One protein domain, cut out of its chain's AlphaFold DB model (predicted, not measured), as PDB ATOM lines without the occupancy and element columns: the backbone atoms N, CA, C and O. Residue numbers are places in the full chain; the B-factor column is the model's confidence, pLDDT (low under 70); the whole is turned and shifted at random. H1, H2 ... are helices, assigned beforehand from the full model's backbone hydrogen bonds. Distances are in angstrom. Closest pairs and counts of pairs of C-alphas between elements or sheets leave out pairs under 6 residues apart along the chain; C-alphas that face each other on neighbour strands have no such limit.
ATOM      1  N   GLY A  28     145.131 -54.178 215.943       86.62
ATOM      2  CA  GLY A  28     145.585 -55.302 216.766       86.62
ATOM      3  C   GLY A  28     145.844 -56.567 215.948       86.62
ATOM      4  O   GLY A  28     146.871 -57.204 216.122       86.62
ATOM      5  N   GLU A  29     144.969 -56.893 214.999       89.56
ATOM      6  CA  GLU A  29     145.177 -58.037 214.099       89.56
ATOM      7  C   GLU A  29     146.394 -57.838 213.193       89.56
ATOM      8  O   GLU A  29     147.202 -58.748 213.039       89.56
ATOM      9  N   ILE A  30     146.559 -56.632 212.641       90.81
ATOM     10  CA  ILE A  30     147.693 -56.292 211.770       90.81
ATOM     11  C   ILE A  30     149.019 -56.400 212.535       90.81
ATOM     12  O   ILE A  30     150.022 -56.836 211.972       90.81
ATOM     13  N   ALA A  31     149.039 -56.039 213.824       91.56
ATOM     14  CA  ALA A  31     150.217 -56.184 214.679       91.56
ATOM     15  C   ALA A  31     150.658 -57.654 214.843       91.56
ATOM     16  O   ALA A  31     151.854 -57.921 214.994       91.56
ATOM     17  N   GLU A  32     149.732 -58.606 214.763       93.25
ATOM     18  CA  GLU A  32     149.993 -60.034 214.980       93.25
ATOM     19  C   GLU A  32     150.290 -60.819 213.694       93.25
ATOM     20  O   GLU A  32     150.629 -61.997 213.770       93.25
ATOM     21  N   TYR A  33     150.237 -60.184 212.517       92.62
ATOM     22  CA  TYR A  33     150.575 -60.844 211.252       92.62
ATOM     23  C   TYR A  33     151.980 -61.453 211.278       92.62
ATOM     24  O   TYR A  33     152.974 -60.767 211.565       92.62
ATOM     25  N   ARG A  34     152.081 -62.730 210.910       93.44
ATOM     26  CA  ARG A  34     153.357 -63.406 210.644       93.44
ATOM     27  C   ARG A  34     153.870 -63.058 209.251       93.44
ATOM     28  O   ARG A  34     153.117 -62.588 208.403       93.44
ATOM     29  N   ASP A  35     155.167 -63.250 209.028       92.31
ATOM     30  CA  ASP A  35     155.782 -62.913 207.739       92.31
ATOM     31  C   ASP A  35     155.202 -63.771 206.609       92.31
ATOM     32  O   ASP A  35     154.854 -63.244 205.558       92.31
ATOM     33  N   GLU A  36     154.990 -65.061 206.867       93.62
ATOM     34  CA  GLU A  36     154.406 -65.988 205.896       93.62
ATOM     35  C   GLU A  36     152.957 -65.611 205.568       93.62
ATOM     36  O   GLU A  36     152.534 -65.682 204.419       93.62
ATOM     37  N   GLU A  37     152.206 -65.140 206.569       93.19
ATOM     38  CA  GLU A  37     150.831 -64.685 206.368       93.19
ATOM     39  C   GLU A  37     150.782 -63.461 205.458       93.19
ATOM     40  O   GLU A  37     149.931 -63.416 204.580       93.19
ATOM     41  N   ILE A  38     151.701 -62.504 205.623       92.31
ATOM     42  CA  ILE A  38     151.777 -61.311 204.767       92.31
ATOM     43  C   ILE A  38     152.073 -61.711 203.322       92.31
ATOM     44  O   ILE A  38     151.389 -61.238 202.419       92.31
ATOM     45  N   SER A  39     153.039 -62.605 203.103       93.19
ATOM     46  CA  SER A  39     153.377 -63.070 201.755       93.19
ATOM     47  C   SER A  39     152.255 -63.870 201.092       93.19
ATOM     48  O   SER A  39     152.154 -63.854 199.869       93.19
ATOM     49  N   ASP A  40     151.386 -64.527 201.861       94.88
ATOM     50  CA  ASP A  40     150.240 -65.279 201.334       94.88
ATOM     51  C   ASP A  40     148.986 -64.412 201.110       94.88
ATOM     52  O   ASP A  40     148.039 -64.849 200.442       94.88
ATOM     53  N   LEU A  41     148.944 -63.181 201.639       93.31
ATOM     54  CA  LEU A  41     147.798 -62.294 201.451       93.31
ATOM     55  C   LEU A  41     147.653 -61.878 199.978       93.31
ATOM     56  O   LEU A  41     148.634 -61.543 199.310       93.31
ATOM     57  N   PRO A  42     146.420 -61.856 199.450       94.88
ATOM     58  CA  PRO A  42     146.165 -61.262 198.148       94.88
ATOM     59  C   PRO A  42     146.280 -59.731 198.220       94.88
ATOM     60  O   PRO A  42     146.045 -59.122 199.267       94.88
ATOM     61  N   ASP A  43     146.585 -59.099 197.086       95.50
ATOM     62  CA  ASP A  43     146.860 -57.660 196.990       95.50
ATOM     63  C   ASP A  43     145.748 -56.792 197.604       95.50
ATOM     64  O   ASP A  43     146.019 -55.813 198.297       95.50
ATOM     65  N   ASN A  44     144.480 -57.174 197.432       94.25
ATOM     66  CA  ASN A  44     143.342 -56.466 198.023       94.25
ATOM     67  C   ASN A  44     143.346 -56.497 199.563       94.25
ATOM     68  O   ASN A  44     142.957 -55.512 200.192       94.25
ATOM     69  N   GLU A  45     143.786 -57.597 200.177       94.50
ATOM     70  CA  GLU A  45     143.924 -57.684 201.632       94.50
ATOM     71  C   GLU A  45     145.160 -56.936 202.133       94.50
ATOM     72  O   GLU A  45     145.077 -56.270 203.167       94.50
ATOM     73  N   LEU A  46     146.262 -56.938 201.372       95.12
ATOM     74  CA  LEU A  46     147.422 -56.091 201.668       95.12
ATOM     75  C   LEU A  46     147.018 -54.607 201.690       95.12
ATOM     76  O   LEU A  46     147.300 -53.893 202.652       95.12
ATOM     77  N   ILE A  47     146.281 -54.149 200.674       94.69
ATOM     78  CA  ILE A  47     145.772 -52.771 200.587       94.69
ATOM     79  C   ILE A  47     144.833 -52.452 201.757       94.69
ATOM     80  O   ILE A  47     144.939 -51.381 202.362       94.69
ATOM     81  N   ALA A  48     143.925 -53.369 202.101       93.81
ATOM     82  CA  ALA A  48     143.010 -53.186 203.224       93.81
ATOM     83  C   ALA A  48     143.761 -53.052 204.560       93.81
ATOM     84  O   ALA A  48     143.433 -52.167 205.353       93.81
ATOM     85  N   ALA A  49     144.795 -53.868 204.787       93.19
ATOM     86  CA  ALA A  49     145.634 -53.792 205.980       93.19
ATOM     87  C   ALA A  49     146.391 -52.454 206.065       93.19
ATOM     88  O   ALA A  49     146.402 -51.820 207.121       93.19
ATOM     89  N   ILE A  50     146.955 -51.971 204.950       93.50
ATOM     90  CA  ILE A  50     147.636 -50.665 204.888       93.50
ATOM     91  C   ILE A  50     146.671 -49.532 205.263       93.50
ATOM     92  O   ILE A  50     146.987 -48.718 206.134       93.50
ATOM     93  N   ARG A  51     145.475 -49.502 204.655       92.50
ATOM     94  CA  ARG A  51     144.448 -48.479 204.929       92.50
ATOM     95  C   ARG A  51     143.977 -48.524 206.386       92.50
ATOM     96  O   ARG A  51     143.830 -47.486 207.029       92.50
ATOM     97  N   ALA A  52     143.776 -49.717 206.942       91.62
ATOM     98  CA  ALA A  52     143.321 -49.878 208.321       91.62
ATOM     99  C   ALA A  52     144.378 -49.493 209.373       91.62
ATOM    100  O   ALA A  52     144.032 -49.024 210.461       91.62
ATOM    101  N   ALA A  53     145.667 -49.633 209.051       90.44
ATOM    102  CA  ALA A  53     146.751 -49.228 209.939       90.44
ATOM    103  C   ALA A  53     146.852 -47.704 210.131       90.44
ATOM    104  O   ALA A  53     147.412 -47.271 211.142       90.44
ATOM    105  N   GLN A  54     146.270 -46.902 209.226       86.12
ATOM    106  CA  GLN A  54     146.279 -45.431 209.263       86.12
ATOM    107  C   GLN A  54     147.695 -44.887 209.487       86.12
ATOM    108  O   GLN A  54     148.020 -44.308 210.529       86.12
ATOM    109  N   LEU A  55     148.573 -45.163 208.527       85.81
ATOM    110  CA  LEU A  55     149.991 -44.856 208.639       85.81
ATOM    111  C   LEU A  55     150.220 -43.334 208.548       85.81
ATOM    112  O   LEU A  55     149.923 -42.733 207.521       85.81
ATOM    113  N   PRO A  56     150.799 -42.681 209.575       81.19
ATOM    114  CA  PRO A  56     150.806 -41.216 209.675       81.19
ATOM    115  C   PRO A  56     151.674 -40.499 208.627       81.19
ATOM    116  O   PRO A  56     151.525 -39.299 208.419       81.19
ATOM    117  N   TYR A  57     152.602 -41.208 207.982       82.75
ATOM    118  CA  TYR A  57     153.492 -40.676 206.939       82.75
ATOM    119  C   TYR A  57     152.976 -40.944 205.520       82.75
ATOM    120  O   TYR A  57     153.580 -40.487 204.548       82.75
ATOM    121  N   LEU A  58     151.888 -41.699 205.379       87.62
ATOM    122  CA  LEU A  58     151.276 -41.976 204.092       87.62
ATOM    123  C   LEU A  58     150.329 -40.838 203.728       87.62
ATOM    124  O   LEU A  58     149.370 -40.538 204.429       87.62
ATOM    125  N   SER A  59     150.621 -40.157 202.621       88.69
ATOM    126  CA  SER A  59     149.713 -39.133 202.108       88.69
ATOM    127  C   SER A  59     148.438 -39.781 201.567       88.69
ATOM    128  O   SER A  59     148.536 -40.791 200.868       88.69
ATOM    129  N   GLN A  60     147.287 -39.129 201.749       86.69
ATOM    130  CA  GLN A  60     146.001 -39.537 201.159       86.69
ATOM    131  C   GLN A  60     146.129 -39.894 199.664       86.69
ATOM    132  O   GLN A  60     145.711 -40.956 199.222       86.69
ATOM    133  N   ARG A  61     146.830 -39.049 198.891       88.12
ATOM    134  CA  ARG A  61     147.061 -39.251 197.451       88.12
ATOM    135  C   ARG A  61     147.809 -40.547 197.121       88.12
ATOM    136  O   ARG A  61     147.688 -41.052 196.006       88.12
ATOM    137  N   PHE A  62     148.645 -41.031 198.035       90.25
ATOM    138  CA  PHE A  62     149.337 -42.303 197.874       90.25
ATOM    139  C   PHE A  62     148.421 -43.468 198.258       90.25
ATOM    140  O   PHE A  62     148.397 -44.459 197.538       90.25
ATOM    141  N   GLU A  63     147.624 -43.336 199.324       89.56
ATOM    142  CA  GLU A  63     146.618 -44.346 199.695       89.56
ATOM    143  C   GLU A  63     145.610 -44.618 198.565       89.56
ATOM    144  O   GLU A  63     145.251 -45.771 198.309       89.56
ATOM    145  N   ASP A  64     145.228 -43.574 197.825       89.81
ATOM    146  CA  ASP A  64     144.362 -43.668 196.641       89.81
ATOM    147  C   ASP A  64     145.009 -44.438 195.475       89.81
ATOM    148  O   ASP A  64     144.333 -44.842 194.532       89.81
ATOM    149  N   ARG A  65     146.336 -44.611 195.499       93.06
ATOM    150  CA  ARG A  65     147.117 -45.227 194.417       93.06
ATOM    151  C   ARG A  65     147.672 -46.602 194.762       93.06
ATOM    152  O   ARG A  65     148.362 -47.178 193.925       93.06
ATOM    153  N   LEU A  66     147.363 -47.137 195.943       93.00
ATOM    154  CA  LEU A  66     147.842 -48.453 196.379       93.00
ATOM    155  C   LEU A  66     147.471 -49.574 195.395       93.00
ATOM    156  O   LEU A  66     148.240 -50.507 195.217       93.00
ATOM    157  N   GLU A  67     146.340 -49.445 194.702       93.94
ATOM    158  CA  GLU A  67     145.865 -50.396 193.683       93.94
ATOM    159  C   GLU A  67     146.778 -50.485 192.446       93.94
ATOM    160  O   GLU A  67     146.655 -51.419 191.660       93.94
ATOM    161  N   TYR A  68     147.695 -49.530 192.273       94.81
ATOM    162  CA  TYR A  68     148.678 -49.507 191.185       94.81
ATOM    163  C   TYR A  68     150.095 -49.858 191.652       94.81
ATOM    164  O   TYR A  68     151.031 -49.777 190.858       94.81
ATOM    165  N   CYS A  69     150.285 -50.165 192.937       93.94
ATOM    166  CA  CYS A  69     151.582 -50.570 193.459       93.94
ATOM    167  C   CYS A  69     151.854 -52.041 193.145       93.94
ATOM    168  O   CYS A  69     150.956 -52.876 193.217       93.94
ATOM    169  N   ASP A  70     153.118 -52.359 192.873       96.06
ATOM    170  CA  ASP A  70     153.557 -53.747 192.779       96.06
ATOM    171  C   ASP A  70     153.382 -54.463 194.123       96.06
ATOM    172  O   ASP A  70     153.513 -53.857 195.195       96.06
ATOM    173  N   ARG A  71     153.163 -55.778 194.068       95.00
ATOM    174  CA  ARG A  71     152.986 -56.620 195.257       95.00
ATOM    175  C   ARG A  71     154.122 -56.463 196.268       95.00
ATOM    176  O   ARG A  71     153.854 -56.255 197.446       95.00
ATOM    177  N   ASP A  72     155.373 -56.444 195.811       95.88
ATOM    178  CA  ASP A  72     156.546 -56.256 196.677       95.88
ATOM    179  C   ASP A  72     156.483 -54.944 197.480       95.88
ATOM    180  O   ASP A  72     156.951 -54.864 198.619       95.88
ATOM    181  N   VAL A  73     155.914 -53.888 196.890       95.50
ATOM    182  CA  VAL A  73     155.719 -52.599 197.565       95.50
ATOM    183  C   VAL A  73     154.603 -52.718 198.600       95.50
ATOM    184  O   VAL A  73     154.773 -52.244 199.724       95.50
ATOM    185  N   LEU A  74     153.495 -53.375 198.253       96.19
ATOM    186  CA  LEU A  74     152.383 -53.616 199.171       96.19
ATOM    187  C   LEU A  74     152.819 -54.440 200.390       96.19
ATOM    188  O   LEU A  74     152.540 -54.042 201.519       96.19
ATOM    189  N   GLU A  75     153.573 -55.521 200.195       96.81
ATOM    190  CA  GLU A  75     154.088 -56.353 201.290       96.81
ATOM    191  C   GLU A  75     154.995 -55.545 202.229       96.81
ATOM    192  O   GLU A  75     154.810 -55.551 203.449       96.81
ATOM    193  N   ARG A  76     155.927 -54.753 201.680       95.69
ATOM    194  CA  ARG A  76     156.787 -53.862 202.481       95.69
ATOM    195  C   ARG A  76     155.982 -52.852 203.295       95.69
ATOM    196  O   ARG A  76     156.318 -52.598 204.454       95.69
ATOM    197  N   LEU A  77     154.930 -52.283 202.711       95.06
ATOM    198  CA  LEU A  77     154.041 -51.358 203.409       95.06
ATOM    199  C   LEU A  77     153.253 -52.056 204.519       95.06
ATOM    200  O   LEU A  77     153.093 -51.469 205.585       95.06
ATOM    201  N   VAL A  78     152.828 -53.307 204.332       95.94
ATOM    202  CA  VAL A  78     152.175 -54.098 205.388       95.94
ATOM    203  C   VAL A  78     153.148 -54.455 206.511       95.94
ATOM    204  O   VAL A  78     152.790 -54.335 207.681       95.94
ATOM    205  N   HIS A  79     154.402 -54.810 206.216       95.62
ATOM    206  CA  HIS A  79     155.411 -55.006 207.267       95.62
ATOM    207  C   HIS A  79     155.627 -53.735 208.096       95.62
ATOM    208  O   HIS A  79     155.752 -53.797 209.325       95.62
ATOM    209  N   LEU A  80     155.639 -52.577 207.435       93.50
ATOM    210  CA  LEU A  80     155.749 -51.288 208.103       93.50
ATOM    211  C   LEU A  80     154.479 -50.956 208.905       93.50
ATOM    212  O   LEU A  80     154.584 -50.513 210.048       93.50
ATOM    213  N   ALA A  81     153.294 -51.249 208.360       93.44
ATOM    214  CA  ALA A  81     152.009 -51.167 209.049       93.44
ATOM    215  C   ALA A  81     152.007 -51.987 210.338       93.44
ATOM    216  O   ALA A  81     151.735 -51.444 211.408       93.44
ATOM    217  N   ARG A  82     152.414 -53.260 210.265       94.12
ATOM    218  CA  ARG A  82     152.580 -54.147 211.421       94.12
ATOM    219  C   ARG A  82     153.508 -53.541 212.465       94.12
ATOM    220  O   ARG A  82     153.168 -53.524 213.646       94.12
ATOM    221  N   HIS A  83     154.667 -53.029 212.051       92.19
ATOM    222  CA  HIS A  83     155.614 -52.398 212.970       92.19
ATOM    223  C   HIS A  83     155.010 -51.167 213.663       92.19
ATOM    224  O   HIS A  83     155.113 -51.025 214.880       92.19
ATOM    225  N   CYS A  84     154.318 -50.308 212.912       90.50
ATOM    226  CA  CYS A  84     153.609 -49.163 213.473       90.50
ATOM    227  C   CYS A  84     152.509 -49.589 214.452       90.50
ATOM    228  O   CYS A  84     152.435 -49.032 215.543       90.50
ATOM    229  N   CYS A  85     151.687 -50.581 214.106       90.88
ATOM    230  CA  CYS A  85     150.616 -51.072 214.971       90.88
ATOM    231  C   CYS A  85     151.149 -51.690 216.271       90.88
ATOM    232  O   CYS A  85     150.578 -51.431 217.327       90.88
ATOM    233  N   ARG A  86     152.272 -52.421 216.224       90.69
ATOM    234  CA  ARG A  86     152.955 -52.926 217.431       90.69
ATOM    235  C   ARG A  86     153.431 -51.798 218.346       90.69
ATOM    236  O   ARG A  86     153.310 -51.909 219.560       90.69
ATOM    237  N   ASN A  87     153.938 -50.710 217.770       87.06
ATOM    238  CA  ASN A  87     154.495 -49.599 218.543       87.06
ATOM    239  C   ASN A  87     153.437 -48.591 219.026       87.06
ATOM    240  O   ASN A  87     153.681 -47.889 219.997       87.06
ATOM    241  N   GLN A  88     152.276 -48.500 218.366       74.31
ATOM    242  CA  GLN A  88     151.155 -47.629 218.768       74.31
ATOM    243  C   GLN A  88     150.275 -48.239 219.875       74.31
ATOM    244  O   GLN A  88     149.358 -47.576 220.353       74.31
ATOM    245  N   GLY A  89     150.519 -49.494 220.266       58.47
ATOM    246  CA  GLY A  89     149.778 -50.202 221.315       58.47
ATOM    247  C   GLY A  89     150.197 -49.876 222.755       58.47
ATOM    248  O   GLY A  89     149.810 -50.622 223.653       58.47
TER     249      GLY A  89
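What this domain is: This is residues 28 to 89 of the 90 residues of an uncharacterized protein of Symmachiella dynata (UniProt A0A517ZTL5). Picture a flat slab with two helices side by side in its middle, H3 and the longer H5, running the same way at a shallow tilt of 27 degrees. The short helices H1 and H2 pack on H5 from one side of this pair, while the small H4 sits in a loop on the other side, with no helix touching it. The printed part has 62 residues with five named helices, H1 to H5 in order along the chain, and no named strand; its class is all helix, with 43 residues in the helices. It is compact, with a radius of gyration of the C-alphas of 10.6 A, and spans 27 by 25 by 14 A.

How they stand to each other: Start at H1, residues 28 to 32, which touches residues 81 to 86 alone of H5, residues 71 to 87; look at Ala 31 and Arg 82, whose C-alphas, the closest of the two, are 4.5 A apart. H1 is close to but not clearly touching H3, residues 43 to 53; the closest C-alphas, of Ile 30 and Ala 49, are 6.6 A apart. Next comes H2, residues 35 to 40, apart from H1. H2 touches residues 75 to 79 alone of H5, closest at the C-alphas of Ile 38 and Glu 75, 6.5 A, at a steep tilt of 40 degrees, opposite ways. H2 and H3 are close but not clearly touching, with the closest C-alphas, of Ile 38 and Leu 46, 7.5 A apart. H3 touches H5, closest at the C-alphas of Ala 53 and Ala 81, 5.7 A. Farther on, H4, residues 60 to 63, is close to but not clearly touching H3, with the closest C-alphas, of Arg 51 and Glu 63, 7.0 A apart; it is apart from H1, H2 and H5. H5 is the hub, the helix that touches most others. In H1, H2, H3 and H5 every O i to N i+4 pair is within hydrogen-bond range; H4 is too short for such a pair, and its one O i to N i+3 pair is within range.

Where its parts are: Find C-alpha 28 at (145.585, -55.302, 216.766), where H1 begins. H3 runs 15.5 A from C-alpha 43 at (146.860, -57.660, 196.990) to C-alpha 53. H5, the longest helix, runs 24.4 A from C-alpha 71 to C-alpha 87 at (154.495, -49.599, 218.543). H1 measures 6.7 A, H2 8.8 A and H4 5.1 A from first to last C-alpha.

The domain as a whole: The two C-alphas farthest apart, of Tyr 68 and Gly 89, are 30.2 A apart, while those of Gly 28 and Gly 89, the first and last printed, are 8.0 A apart. The printed part has no cut. The links H1 to H2 and H2 to H3 are tight, those from H3 to H4 and H4 to H5 short. The mean pLDDT of the printed part is 91.3, and one residue, Gly 89, is under 70.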